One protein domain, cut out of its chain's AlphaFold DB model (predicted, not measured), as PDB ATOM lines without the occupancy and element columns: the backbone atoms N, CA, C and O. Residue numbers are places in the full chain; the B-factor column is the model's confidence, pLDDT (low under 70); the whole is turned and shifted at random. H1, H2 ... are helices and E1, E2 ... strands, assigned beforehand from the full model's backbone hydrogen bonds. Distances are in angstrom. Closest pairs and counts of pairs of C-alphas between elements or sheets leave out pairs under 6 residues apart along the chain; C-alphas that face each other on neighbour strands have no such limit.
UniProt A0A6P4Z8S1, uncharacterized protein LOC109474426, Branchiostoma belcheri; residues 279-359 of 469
ATOM      1  N   ALA A 279     142.842 138.500 200.928       55.44
ATOM      2  CA  ALA A 279     144.257 138.655 201.238       55.44
ATOM      3  C   ALA A 279     145.052 139.202 200.041       55.44
ATOM      4  O   ALA A 279     145.776 140.192 200.188       55.44
ATOM      5  N   PHE A 280     144.881 138.615 198.851       65.81
ATOM      6  CA  PHE A 280     145.550 139.080 197.638       65.81
ATOM      7  C   PHE A 280     145.090 140.479 197.246       65.81
ATOM      8  O   PHE A 280     145.925 141.337 196.962       65.81
ATOM      9  N   ARG A 281     143.776 140.737 197.244       57.91
ATOM     10  CA  ARG A 281     143.206 142.037 196.846       57.91
ATOM     11  C   ARG A 281     143.654 143.159 197.785       57.91
ATOM     12  O   ARG A 281     144.102 144.207 197.319       57.91
ATOM     13  N   SER A 282     143.595 142.918 199.096       59.03
ATOM     14  CA  SER A 282     144.008 143.859 200.143       59.03
ATOM     15  C   SER A 282     145.506 144.163 200.075       59.03
ATOM     16  O   SER A 282     145.900 145.332 200.097       59.03
ATOM     17  N   LEU A 283     146.355 143.136 199.935       67.00
ATOM     18  CA  LEU A 283     147.801 143.335 199.848       67.00
ATOM     19  C   LEU A 283     148.220 143.950 198.506       67.00
ATOM     20  O   LEU A 283     149.049 144.857 198.494       67.00
ATOM     21  N   SER A 284     147.602 143.541 197.395       67.12
ATOM     22  CA  SER A 284     147.867 144.108 196.066       67.12
ATOM     23  C   SER A 284     147.587 145.602 196.017       67.12
ATOM     24  O   SER A 284     148.439 146.355 195.557       67.12
ATOM     25  N   PHE A 285     146.435 146.037 196.538       60.41
ATOM     26  CA  PHE A 285     146.076 147.455 196.619       60.41
ATOM     27  C   PHE A 285     147.068 148.259 197.471       60.41
ATOM     28  O   PHE A 285     147.475 149.359 197.101       60.41
ATOM     29  N   LYS A 286     147.476 147.703 198.615       64.50
ATOM     30  CA  LYS A 286     148.438 148.334 199.523       64.50
ATOM     31  C   LYS A 286     149.815 148.512 198.869       64.50
ATOM     32  O   LYS A 286     150.363 149.613 198.903       64.50
ATOM     33  N   VAL A 287     150.341 147.461 198.237       75.19
ATOM     34  CA  VAL A 287     151.669 147.473 197.600       75.19
ATOM     35  C   VAL A 287     151.672 148.311 196.315       75.19
ATOM     36  O   VAL A 287     152.583 149.120 196.136       75.19
ATOM     37  N   SER A 288     150.650 148.206 195.453       71.31
ATOM     38  CA  SER A 288     150.576 149.030 194.233       71.31
ATOM     39  C   SER A 288     150.515 150.517 194.558       71.31
ATOM     40  O   SER A 288     151.228 151.303 193.935       71.31
ATOM     41  N   LYS A 289     149.726 150.899 195.572       63.75
ATOM     42  CA  LYS A 289     149.636 152.278 196.051       63.75
ATOM     43  C   LYS A 289     150.997 152.805 196.509       63.75
ATOM     44  O   LYS A 289     151.353 153.913 196.122       63.75
ATOM     45  N   GLN A 290     151.756 152.039 197.295       77.75
ATOM     46  CA  GLN A 290     153.059 152.500 197.784       77.75
ATOM     47  C   GLN A 290     154.065 152.684 196.638       77.75
ATOM     48  O   GLN A 290     154.715 153.724 196.558       77.75
ATOM     49  N   ILE A 291     154.162 151.714 195.720       80.00
ATOM     50  CA  ILE A 291     155.069 151.800 194.562       80.00
ATOM     51  C   ILE A 291     154.668 152.964 193.643       80.00
ATOM     52  O   ILE A 291     155.539 153.689 193.165       80.00
ATOM     53  N   PHE A 292     153.366 153.188 193.435       78.31
ATOM     54  CA  PHE A 292     152.865 154.335 192.673       78.31
ATOM     55  C   PHE A 292     153.253 155.660 193.339       78.31
ATOM     56  O   PHE A 292     153.838 156.510 192.675       78.31
ATOM     57  N   VAL A 293     153.023 155.815 194.652       79.25
ATOM     58  CA  VAL A 293     153.446 157.010 195.408       79.25
ATOM     59  C   VAL A 293     154.946 157.252 195.235       79.25
ATOM     60  O   VAL A 293     155.327 158.336 194.799       79.25
ATOM     61  N   TYR A 294     155.790 156.242 195.466       84.62
ATOM     62  CA  TYR A 294     157.234 156.366 195.263       84.62
ATOM     63  C   TYR A 294     157.581 156.844 193.848       84.62
ATOM     64  O   TYR A 294     158.247 157.867 193.707       84.62
ATOM     65  N   LEU A 295     157.084 156.179 192.801       84.94
ATOM     66  CA  LEU A 295     157.387 156.548 191.415       84.94
ATOM     67  C   LEU A 295     156.837 157.932 191.023       84.94
ATOM     68  O   LEU A 295     157.522 158.657 190.302       84.94
ATOM     69  N   THR A 296     155.673 158.359 191.530       82.62
ATOM     70  CA  THR A 296     155.142 159.711 191.248       82.62
ATOM     71  C   THR A 296     156.023 160.846 191.779       82.62
ATOM     72  O   THR A 296     156.013 161.929 191.203       82.62
ATOM     73  N   THR A 297     156.847 160.605 192.806       85.50
ATOM     74  CA  THR A 297     157.807 161.604 193.330       85.50
ATOM     75  C   THR A 297     159.106 161.723 192.519       85.50
ATOM     76  O   THR A 297     160.024 162.444 192.911       85.50
ATOM     77  N   THR A 298     159.215 161.011 191.394       88.62
ATOM     78  CA  THR A 298     160.449 160.888 190.601       88.62
ATOM     79  C   THR A 298     160.282 161.440 189.185       88.62
ATOM     80  O   THR A 298     159.185 161.800 188.762       88.62
ATOM     81  N   SER A 299     161.369 161.460 188.410       86.50
ATOM     82  CA  SER A 299     161.372 161.916 187.014       86.50
ATOM     83  C   SER A 299     160.460 161.118 186.071       86.50
ATOM     84  O   SER A 299     160.093 161.649 185.028       86.50
ATOM     85  N   VAL A 300     160.064 159.886 186.420       87.81
ATOM     86  CA  VAL A 300     159.100 159.090 185.629       87.81
ATOM     87  C   VAL A 300     157.643 159.294 186.072       87.81
ATOM     88  O   VAL A 300     156.731 158.714 185.492       87.81
ATOM     89  N   GLY A 301     157.401 160.107 187.105       84.19
ATOM     90  CA  GLY A 301     156.089 160.248 187.736       84.19
ATOM     91  C   GLY A 301     155.023 160.915 186.865       84.19
ATOM     92  O   GLY A 301     153.862 160.522 186.923       84.19
ATOM     93  N   SER A 302     155.404 161.885 186.029       82.44
ATOM     94  CA  SER A 302     154.474 162.657 185.187       82.44
ATOM     95  C   SER A 302     153.848 161.854 184.043       82.44
ATOM     96  O   SER A 302     152.794 162.234 183.535       82.44
ATOM     97  N   SER A 303     154.477 160.747 183.643       79.56
ATOM     98  CA  SER A 303     153.998 159.845 182.595       79.56
ATOM     99  C   SER A 303     153.441 158.523 183.133       79.56
ATOM    100  O   SER A 303     152.938 157.717 182.346       79.56
ATOM    101  N   LEU A 304     153.510 158.285 184.448       72.12
ATOM    102  CA  LEU A 304     153.010 157.077 185.104       72.12
ATOM    103  C   LEU A 304     151.478 157.107 185.206       72.12
ATOM    104  O   LEU A 304     150.897 157.980 185.845       72.12
ATOM    105  N   LEU A 305     150.824 156.106 184.621       60.12
ATOM    106  CA  LEU A 305     149.370 155.942 184.642       60.12
ATOM    107  C   LEU A 305     148.899 155.095 185.828       60.12
ATOM    108  O   LEU A 305     147.891 155.408 186.454       60.12
ATOM    109  N   SER A 306     149.597 153.995 186.129       66.25
ATOM    110  CA  SER A 306     149.234 153.097 187.233       66.25
ATOM    111  C   SER A 306     150.349 152.112 187.582       66.25
ATOM    112  O   SER A 306     151.240 151.849 186.776       66.25
ATOM    113  N   VAL A 307     150.256 151.503 188.767       72.75
ATOM    114  CA  VAL A 307     151.020 150.300 189.127       72.75
ATOM    115  C   VAL A 307     150.048 149.143 189.348       72.75
ATOM    116  O   VAL A 307     149.046 149.288 190.049       72.75
ATOM    117  N   THR A 308     150.335 147.984 188.761       68.19
ATOM    118  CA  THR A 308     149.501 146.777 188.850       68.19
ATOM    119  C   THR A 308     150.315 145.627 189.429       68.19
ATOM    120  O   THR A 308     151.326 145.255 188.843       68.19
ATOM    121  N   ILE A 309     149.873 145.034 190.543       79.56
ATOM    122  CA  ILE A 309     150.487 143.803 191.061       79.56
ATOM    123  C   ILE A 309     150.037 142.621 190.198       79.56
ATOM    124  O   ILE A 309     148.842 142.396 190.004       79.56
ATOM    125  N   LEU A 310     151.002 141.873 189.667       66.94
ATOM    126  CA  LEU A 310     150.763 140.708 188.820       66.94
ATOM    127  C   LEU A 310     150.549 139.445 189.647       66.94
ATOM    128  O   LEU A 310     149.626 138.687 189.362       66.94
ATOM    129  N   ASN A 311     151.408 139.203 190.635       67.31
ATOM    130  CA  ASN A 311     151.306 138.108 191.595       67.31
ATOM    131  C   ASN A 311     152.226 138.364 192.800       67.31
ATOM    132  O   ASN A 311     153.076 139.259 192.771       67.31
ATOM    133  N   PHE A 312     152.068 137.545 193.838       74.50
ATOM    134  CA  PHE A 312     153.002 137.448 194.952       74.50
ATOM    135  C   PHE A 312     153.630 136.050 194.976       74.50
ATOM    136  O   PHE A 312     152.931 135.054 194.787       74.50
ATOM    137  N   ARG A 313     154.936 135.961 195.243       62.53
ATOM    138  CA  ARG A 313     155.624 134.687 195.507       62.53
ATOM    139  C   ARG A 313     155.726 134.403 197.005       62.53
ATOM    140  O   ARG A 313     155.807 135.317 197.826       62.53
ATOM    141  N   GLN A 314     155.737 133.114 197.331       48.78
ATOM    142  CA  GLN A 314     155.847 132.589 198.690       48.78
ATOM    143  C   GLN A 314     157.250 132.856 199.270       48.78
ATOM    144  O   GLN A 314     158.245 132.702 198.566       48.78
ATOM    145  N   GLY A 315     157.324 133.265 200.541       55.38
ATOM    146  CA  GLY A 315     158.549 133.724 201.212       55.38
ATOM    147  C   GLY A 315     158.306 135.041 201.957       55.38
ATOM    148  O   GLY A 315     157.166 135.332 202.326       55.38
ATOM    149  N   SER A 316     159.345 135.864 202.126       48.84
ATOM    150  CA  SER A 316     159.182 137.297 202.428       48.84
ATOM    151  C   SER A 316     158.506 137.957 201.225       48.84
ATOM    152  O   SER A 316     159.170 138.202 200.226       48.84
ATOM    153  N   VAL A 317     157.180 138.130 201.297       65.19
ATOM    154  CA  VAL A 317     156.258 138.379 200.169       65.19
ATOM    155  C   VAL A 317     156.873 139.186 199.015       65.19
ATOM    156  O   VAL A 317     156.978 140.409 199.081       65.19
ATOM    157  N   VAL A 318     157.227 138.503 197.919       66.56
ATOM    158  CA  VAL A 318     157.840 139.147 196.746       66.56
ATOM    159  C   VAL A 318     156.762 139.476 195.722       66.56
ATOM    160  O   VAL A 318     156.141 138.566 195.172       66.56
ATOM    161  N   ALA A 319     156.548 140.762 195.442       75.00
ATOM    162  CA  ALA A 319     155.559 141.216 194.467       75.00
ATOM    163  C   ALA A 319     156.163 141.322 193.056       75.00
ATOM    164  O   ALA A 319     157.135 142.045 192.843       75.00
ATOM    165  N   ASN A 320     155.552 140.663 192.070       72.81
ATOM    166  CA  ASN A 320     155.717 141.043 190.665       72.81
ATOM    167  C   ASN A 320     154.756 142.203 190.367       72.81
ATOM    168  O   ASN A 320     153.578 142.111 190.717       72.81
ATOM    169  N   TYR A 321     155.208 143.257 189.690       78.56
ATOM    170  CA  TYR A 321     154.363 144.400 189.339       78.56
ATOM    171  C   TYR A 321     154.731 144.992 187.975       78.56
ATOM    172  O   TYR A 321     155.896 144.970 187.590       78.56
ATOM    173  N   ASN A 322     153.744 145.587 187.301       76.56
ATOM    174  CA  ASN A 322     153.952 146.416 186.114       76.56
ATOM    175  C   ASN A 322     153.681 147.881 186.464       76.56
ATOM    176  O   ASN A 322     152.648 148.201 187.057       76.56
ATOM    177  N   ALA A 323     154.608 148.765 186.092       78.00
ATOM    178  CA  ALA A 323     154.400 150.206 186.066       78.00
ATOM    179  C   ALA A 323     153.975 150.591 184.642       78.00
ATOM    180  O   ALA A 323     154.723 150.380 183.690       78.00
ATOM    181  N   ASN A 324     152.751 151.090 184.488       71.50
ATOM    182  CA  ASN A 324     152.162 151.412 183.191       71.50
ATOM    183  C   ASN A 324     152.342 152.908 182.918       71.50
ATOM    184  O   ASN A 324     151.966 153.724 183.760       71.50
ATOM    185  N   PHE A 325     152.865 153.269 181.747       78.31
ATOM    186  CA  PHE A 325     153.146 154.654 181.356       78.31
ATOM    187  C   PHE A 325     152.344 155.068 180.114       78.31
ATOM    188  O   PHE A 325     151.787 154.223 179.412       78.31
ATOM    189  N   GLN A 326     152.277 156.373 179.847       72.12
ATOM    190  CA  GLN A 326     151.732 156.920 178.598       72.12
ATOM    191  C   GLN A 326     152.507 156.388 177.378       72.12
ATOM    192  O   GLN A 326     153.713 156.166 177.448       72.12
ATOM    193  N   SER A 327     151.835 156.202 176.239       65.94
ATOM    194  CA  SER A 327     152.433 155.595 175.032       65.94
ATOM    195  C   SER A 327     153.548 156.423 174.383       65.94
ATOM    196  O   SER A 327     154.368 155.878 173.651       65.94
ATOM    197  N   ASN A 328     153.593 157.728 174.656       76.88
ATOM    198  CA  ASN A 328     154.639 158.660 174.231       76.88
ATOM    199  C   ASN A 328     155.749 158.853 175.286       76.88
ATOM    200  O   ASN A 328     156.617 159.707 175.108       76.88
ATOM    201  N   ALA A 329     155.716 158.116 176.401       82.75
ATOM    202  CA  ALA A 329     156.674 158.273 177.485       82.75
ATOM    203  C   ALA A 329     158.024 157.628 177.150       82.75
ATOM    204  O   ALA A 329     158.121 156.416 176.963       82.75
ATOM    205  N   THR A 330     159.096 158.419 177.176       86.19
ATOM    206  CA  THR A 330     160.466 157.895 177.097       86.19
ATOM    207  C   THR A 330     160.904 157.392 178.472       86.19
ATOM    208  O   THR A 330     161.468 158.140 179.270       86.19
ATOM    209  N   VAL A 331     160.627 156.121 178.761       85.25
ATOM    210  CA  VAL A 331     161.014 155.438 180.005       85.25
ATOM    211  C   VAL A 331     161.831 154.184 179.703       85.25
ATOM    212  O   VAL A 331     161.611 153.516 178.696       85.25
ATOM    213  N   SER A 332     162.784 153.863 180.577       85.81
ATOM    214  CA  SER A 332     163.576 152.631 180.515       85.81
ATOM    215  C   SER A 332     163.448 151.848 181.816       85.81
ATOM    216  O   SER A 332     163.310 152.439 182.890       85.81
ATOM    217  N   ASP A 333     163.559 150.524 181.734       79.62
ATOM    218  CA  ASP A 333     163.466 149.622 182.887       79.62
ATOM    219  C   ASP A 333     164.425 150.034 184.017       79.62
ATOM    220  O   ASP A 333     164.033 150.165 185.179       79.62
ATOM    221  N   SER A 334     165.687 150.311 183.667       80.31
ATOM    222  CA  SER A 334     166.709 150.775 184.609       80.31
ATOM    223  C   SER A 334     166.397 152.156 185.190       80.31
ATOM    224  O   SER A 334     166.695 152.398 186.361       80.31
ATOM    225  N   GLY A 335     165.754 153.040 184.421       84.69
ATOM    226  CA  GLY A 335     165.269 154.336 184.892       84.69
ATOM    227  C   GLY A 335     164.166 154.193 185.941       84.69
ATOM    228  O   GLY A 335     164.260 154.799 187.006       84.69
ATOM    229  N   VAL A 336     163.169 153.335 185.692       87.31
ATOM    230  CA  VAL A 336     162.071 153.054 186.636       87.31
ATOM    231  C   VAL A 336     162.589 152.372 187.906       87.31
ATOM    232  O   VAL A 336     162.193 152.745 189.012       87.31
ATOM    233  N   SER A 337     163.517 151.419 187.775       84.62
ATOM    234  CA  SER A 337     164.151 150.755 188.921       84.62
ATOM    235  C   SER A 337     164.957 151.737 189.777       84.62
ATOM    236  O   SER A 337     164.735 151.825 190.985       84.62
ATOM    237  N   SER A 338     165.812 152.552 189.149       84.94
ATOM    238  CA  SER A 338     166.613 153.574 189.839       84.94
ATOM    239  C   SER A 338     165.735 154.622 190.526       84.94
ATOM    240  O   SER A 338     166.021 155.034 191.649       84.94
ATOM    241  N   ALA A 339     164.647 155.039 189.872       89.88
ATOM    242  CA  ALA A 339     163.663 155.958 190.429       89.88
ATOM    243  C   ALA A 339     163.013 155.388 191.702       89.88
ATOM    244  O   ALA A 339     162.993 156.059 192.735       89.88
ATOM    245  N   LEU A 340     162.553 154.131 191.662       88.62
ATOM    246  CA  LEU A 340     161.953 153.461 192.817       88.62
ATOM    247  C   LEU A 340     162.955 153.274 193.967       88.62
ATOM    248  O   LEU A 340     162.628 153.583 195.112       88.62
ATOM    249  N   GLN A 341     164.186 152.842 193.671       87.81
ATOM    250  CA  GLN A 341     165.255 152.707 194.668       87.81
ATOM    251  C   GLN A 341     165.558 154.044 195.361       87.81
ATOM    252  O   GLN A 341     165.644 154.099 196.590       87.81
ATOM    253  N   GLN A 342     165.669 155.136 194.596       86.50
ATOM    254  CA  GLN A 342     165.898 156.478 195.142       86.50
ATOM    255  C   GLN A 342     164.722 156.990 195.978       86.50
ATOM    256  O   GLN A 342     164.951 157.672 196.974       86.50
ATOM    257  N   ALA A 343     163.483 156.692 195.583       86.38
ATOM    258  CA  ALA A 343     162.292 157.099 196.320       86.38
ATOM    259  C   ALA A 343     162.163 156.350 197.659       86.38
ATOM    260  O   ALA A 343     161.946 156.991 198.684       86.38
ATOM    261  N   ILE A 344     162.394 155.031 197.685       86.12
ATOM    262  CA  ILE A 344     162.391 154.246 198.935       86.12
ATOM    263  C   ILE A 344     163.538 154.672 199.854       86.12
ATOM    264  O   ILE A 344     163.327 154.862 201.045       86.12
ATOM    265  N   SER A 345     164.736 154.907 199.307       83.62
ATOM    266  CA  SER A 345     165.896 155.376 200.090       83.62
ATOM    267  C   SER A 345     165.696 156.765 200.720       83.62
ATOM    268  O   SER A 345     166.492 157.176 201.560       83.62
ATOM    269  N   LYS A 346     164.652 157.498 200.306       82.81
ATOM    270  CA  LYS A 346     164.240 158.795 200.858       82.81
ATOM    271  C   LYS A 346     163.026 158.704 201.795       82.81
ATOM    272  O   LYS A 346     162.702 159.720 202.402       82.81
ATOM    273  N   ASP A 347     162.369 157.546 201.936       78.44
ATOM    274  CA  ASP A 347     161.312 157.338 202.938       78.44
ATOM    275  C   ASP A 347     161.924 156.809 204.249       78.44
ATOM    276  O   ASP A 347     162.232 155.618 204.338       78.44
ATOM    277  N   PRO A 348     162.075 157.649 205.294       69.81
ATOM    278  CA  PRO A 348     162.626 157.212 206.575       69.81
ATOM    279  C   PRO A 348     161.726 156.202 207.303       69.81
ATOM    280  O   PRO A 348     162.193 155.542 208.227       69.81
ATOM    281  N   ASN A 349     160.456 156.074 206.906       66.44
ATOM    282  CA  ASN A 349     159.519 155.128 207.502       66.44
ATOM    283  C   ASN A 349     159.456 153.790 206.751       66.44
ATOM    284  O   ASN A 349     158.880 152.856 207.302       66.44
ATOM    285  N   ASN A 350     159.986 153.717 205.513       66.69
ATOM    286  CA  ASN A 350     159.812 152.636 204.524       66.69
ATOM    287  C   ASN A 350     158.552 151.805 204.803       66.69
ATOM    288  O   ASN A 350     158.631 150.657 205.242       66.69
ATOM    289  N   THR A 351     157.382 152.418 204.609       56.47
ATOM    290  CA  THR A 351     156.130 152.019 205.298       56.47
ATOM    291  C   THR A 351     155.689 150.562 205.043       56.47
ATOM    292  O   THR A 351     154.895 150.003 205.797       56.47
ATOM    293  N   PHE A 352     156.213 149.927 203.990       61.84
ATOM    294  CA  PHE A 352     155.941 148.535 203.610       61.84
ATOM    295  C   PHE A 352     157.119 147.570 203.807       61.84
ATOM    296  O   PHE A 352     157.011 146.407 203.427       61.84
ATOM    297  N   GLY A 353     158.236 148.031 204.375       64.88
ATOM    298  CA  GLY A 353     159.452 147.236 204.539       64.88
ATOM    299  C   GLY A 353     160.018 146.742 203.206       64.88
ATOM    300  O   GLY A 353     160.526 145.626 203.144       64.88
ATOM    301  N   ILE A 354     159.888 147.533 202.130       73.31
ATOM    302  CA  ILE A 354     160.367 147.124 200.806       73.31
ATOM    303  C   ILE A 354     161.891 147.059 200.854       73.31
ATOM    304  O   ILE A 354     162.554 148.082 201.028       73.31
ATOM    305  N   ASP A 355     162.438 145.858 200.698       71.62
ATOM    306  CA  ASP A 355     163.876 145.652 200.598       71.62
ATOM    307  C   ASP A 355     164.373 146.180 199.248       71.62
ATOM    308  O   ASP A 355     164.096 145.611 198.189       71.62
ATOM    309  N   VAL A 356     165.126 147.278 199.297       75.50
ATOM    310  CA  VAL A 356     165.688 147.956 198.123       75.50
ATOM    311  C   VAL A 356     166.643 147.040 197.346       75.50
ATOM    312  O   VAL A 356     166.738 147.159 196.126       75.50
ATOM    313  N   SER A 357     167.303 146.089 198.022       71.19
ATOM    314  CA  SER A 357     168.211 145.119 197.396       71.19
ATOM    315  C   SER A 357     167.481 144.000 196.642       71.19
ATOM    316  O   SER A 357     168.067 143.367 195.767       71.19
ATOM    317  N   SER A 358     166.185 143.810 196.918       72.50
ATOM    318  CA  SER A 358     165.317 142.877 196.187       72.50
ATOM    319  C   SER A 358     164.748 143.459 194.883       72.50
ATOM    320  O   SER A 358     164.130 142.729 194.106       72.50
ATOM    321  N   LEU A 359     164.938 144.762 194.631       77.62
ATOM    322  CA  LEU A 359     164.403 145.441 193.452       77.62
ATOM    323  C   LEU A 359     165.209 145.139 192.195       77.62
ATOM    324  O   LEU A 359     166.433 145.238 192.157       77.62
TER     325      LEU A 359
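Overview. This is residues 279 to 359 of the 469 residues of the protein "uncharacterized protein LOC109474426" of Branchiostoma belcheri (UniProt A0A6P4Z8S1). A long hairpin of two antiparallel strands, E1 and E2, has the long helix H1 packed on it, mostly on E1, and a shorter helix, H2, set crosswise to H1 near the later part of H1. After H2 a stretch with no named element, residues 345 to 359, runs outward and then folds back. The printed part has 81 residues with two named helices and two named strands, in the order H1, E1, E2, H2; the sheet has the order E1 - E2 and is antiparallel, and the class is mixed, helices and strands. The whole is compact, with a radius of gyration of the C-alphas of 12.3 A, and its C-alphas span 35 by 26 by 18 A along the three main axes.

Along the chain. H1, residues 279 to 296, begins with C-alpha 279 at (144.257, 138.655, 201.238) and measures 25.7 A from first to last C-alpha. E1, residues 304 to 313, measures 24.8 A, and its C-alpha 304 stands at (153.010, 157.077, 185.104). E2, residues 318 to 325, measures 22.3 A. H2, residues 333 to 344, measures 16.7 A and ends with C-alpha 344 at (162.391, 154.246, 198.935).

Arrangement. E1 and E2 form a hairpin of antiparallel neighbour strands, with an angle of 160 degrees between their N-to-C directions. The C-alphas of residues 309 and 321 face each other at 4.3 A. N 308 and O 322 are within hydrogen-bond range at 2.9 A, as are N 324 and O 306 at 2.8 A. Between H1 and E1 there are 13 pairs of C-alphas within 8 A, and the closest are those of Ser 288 and Val 307, 5.3 A apart. Between H1 and E2 there are 2 such pairs, the closest being the C-alphas of Ser 288 and Tyr 321, 7.7 A apart. H1 touches H2 with residues 291 to 295 alone, and the closest C-alphas are those of Tyr 294 and Ala 343, at 5.2 A. The lines of H1 and H2 are about perpendicular, at 85 degrees. E1 and H2 are apart. In H1 and H2 every O i to N i+4 pair is within hydrogen-bond range.

Size, cuts and confidence. The two C-alphas farthest apart are those of Gly 315 and Asn 328, at 36.9 A. The printed part has no cut. The link from E1 to E2 is tight, those from H1 to E1 and from E2 to H2 are short, and no link is long. The C-alphas of residues 345 to 359 lie 9 to 17 A from the mean of all C-alphas. The mean pLDDT of the printed part is 74.4, and 27 residues are under 70, among them residues 279 to 286, 313 to 318 and 348 to 353.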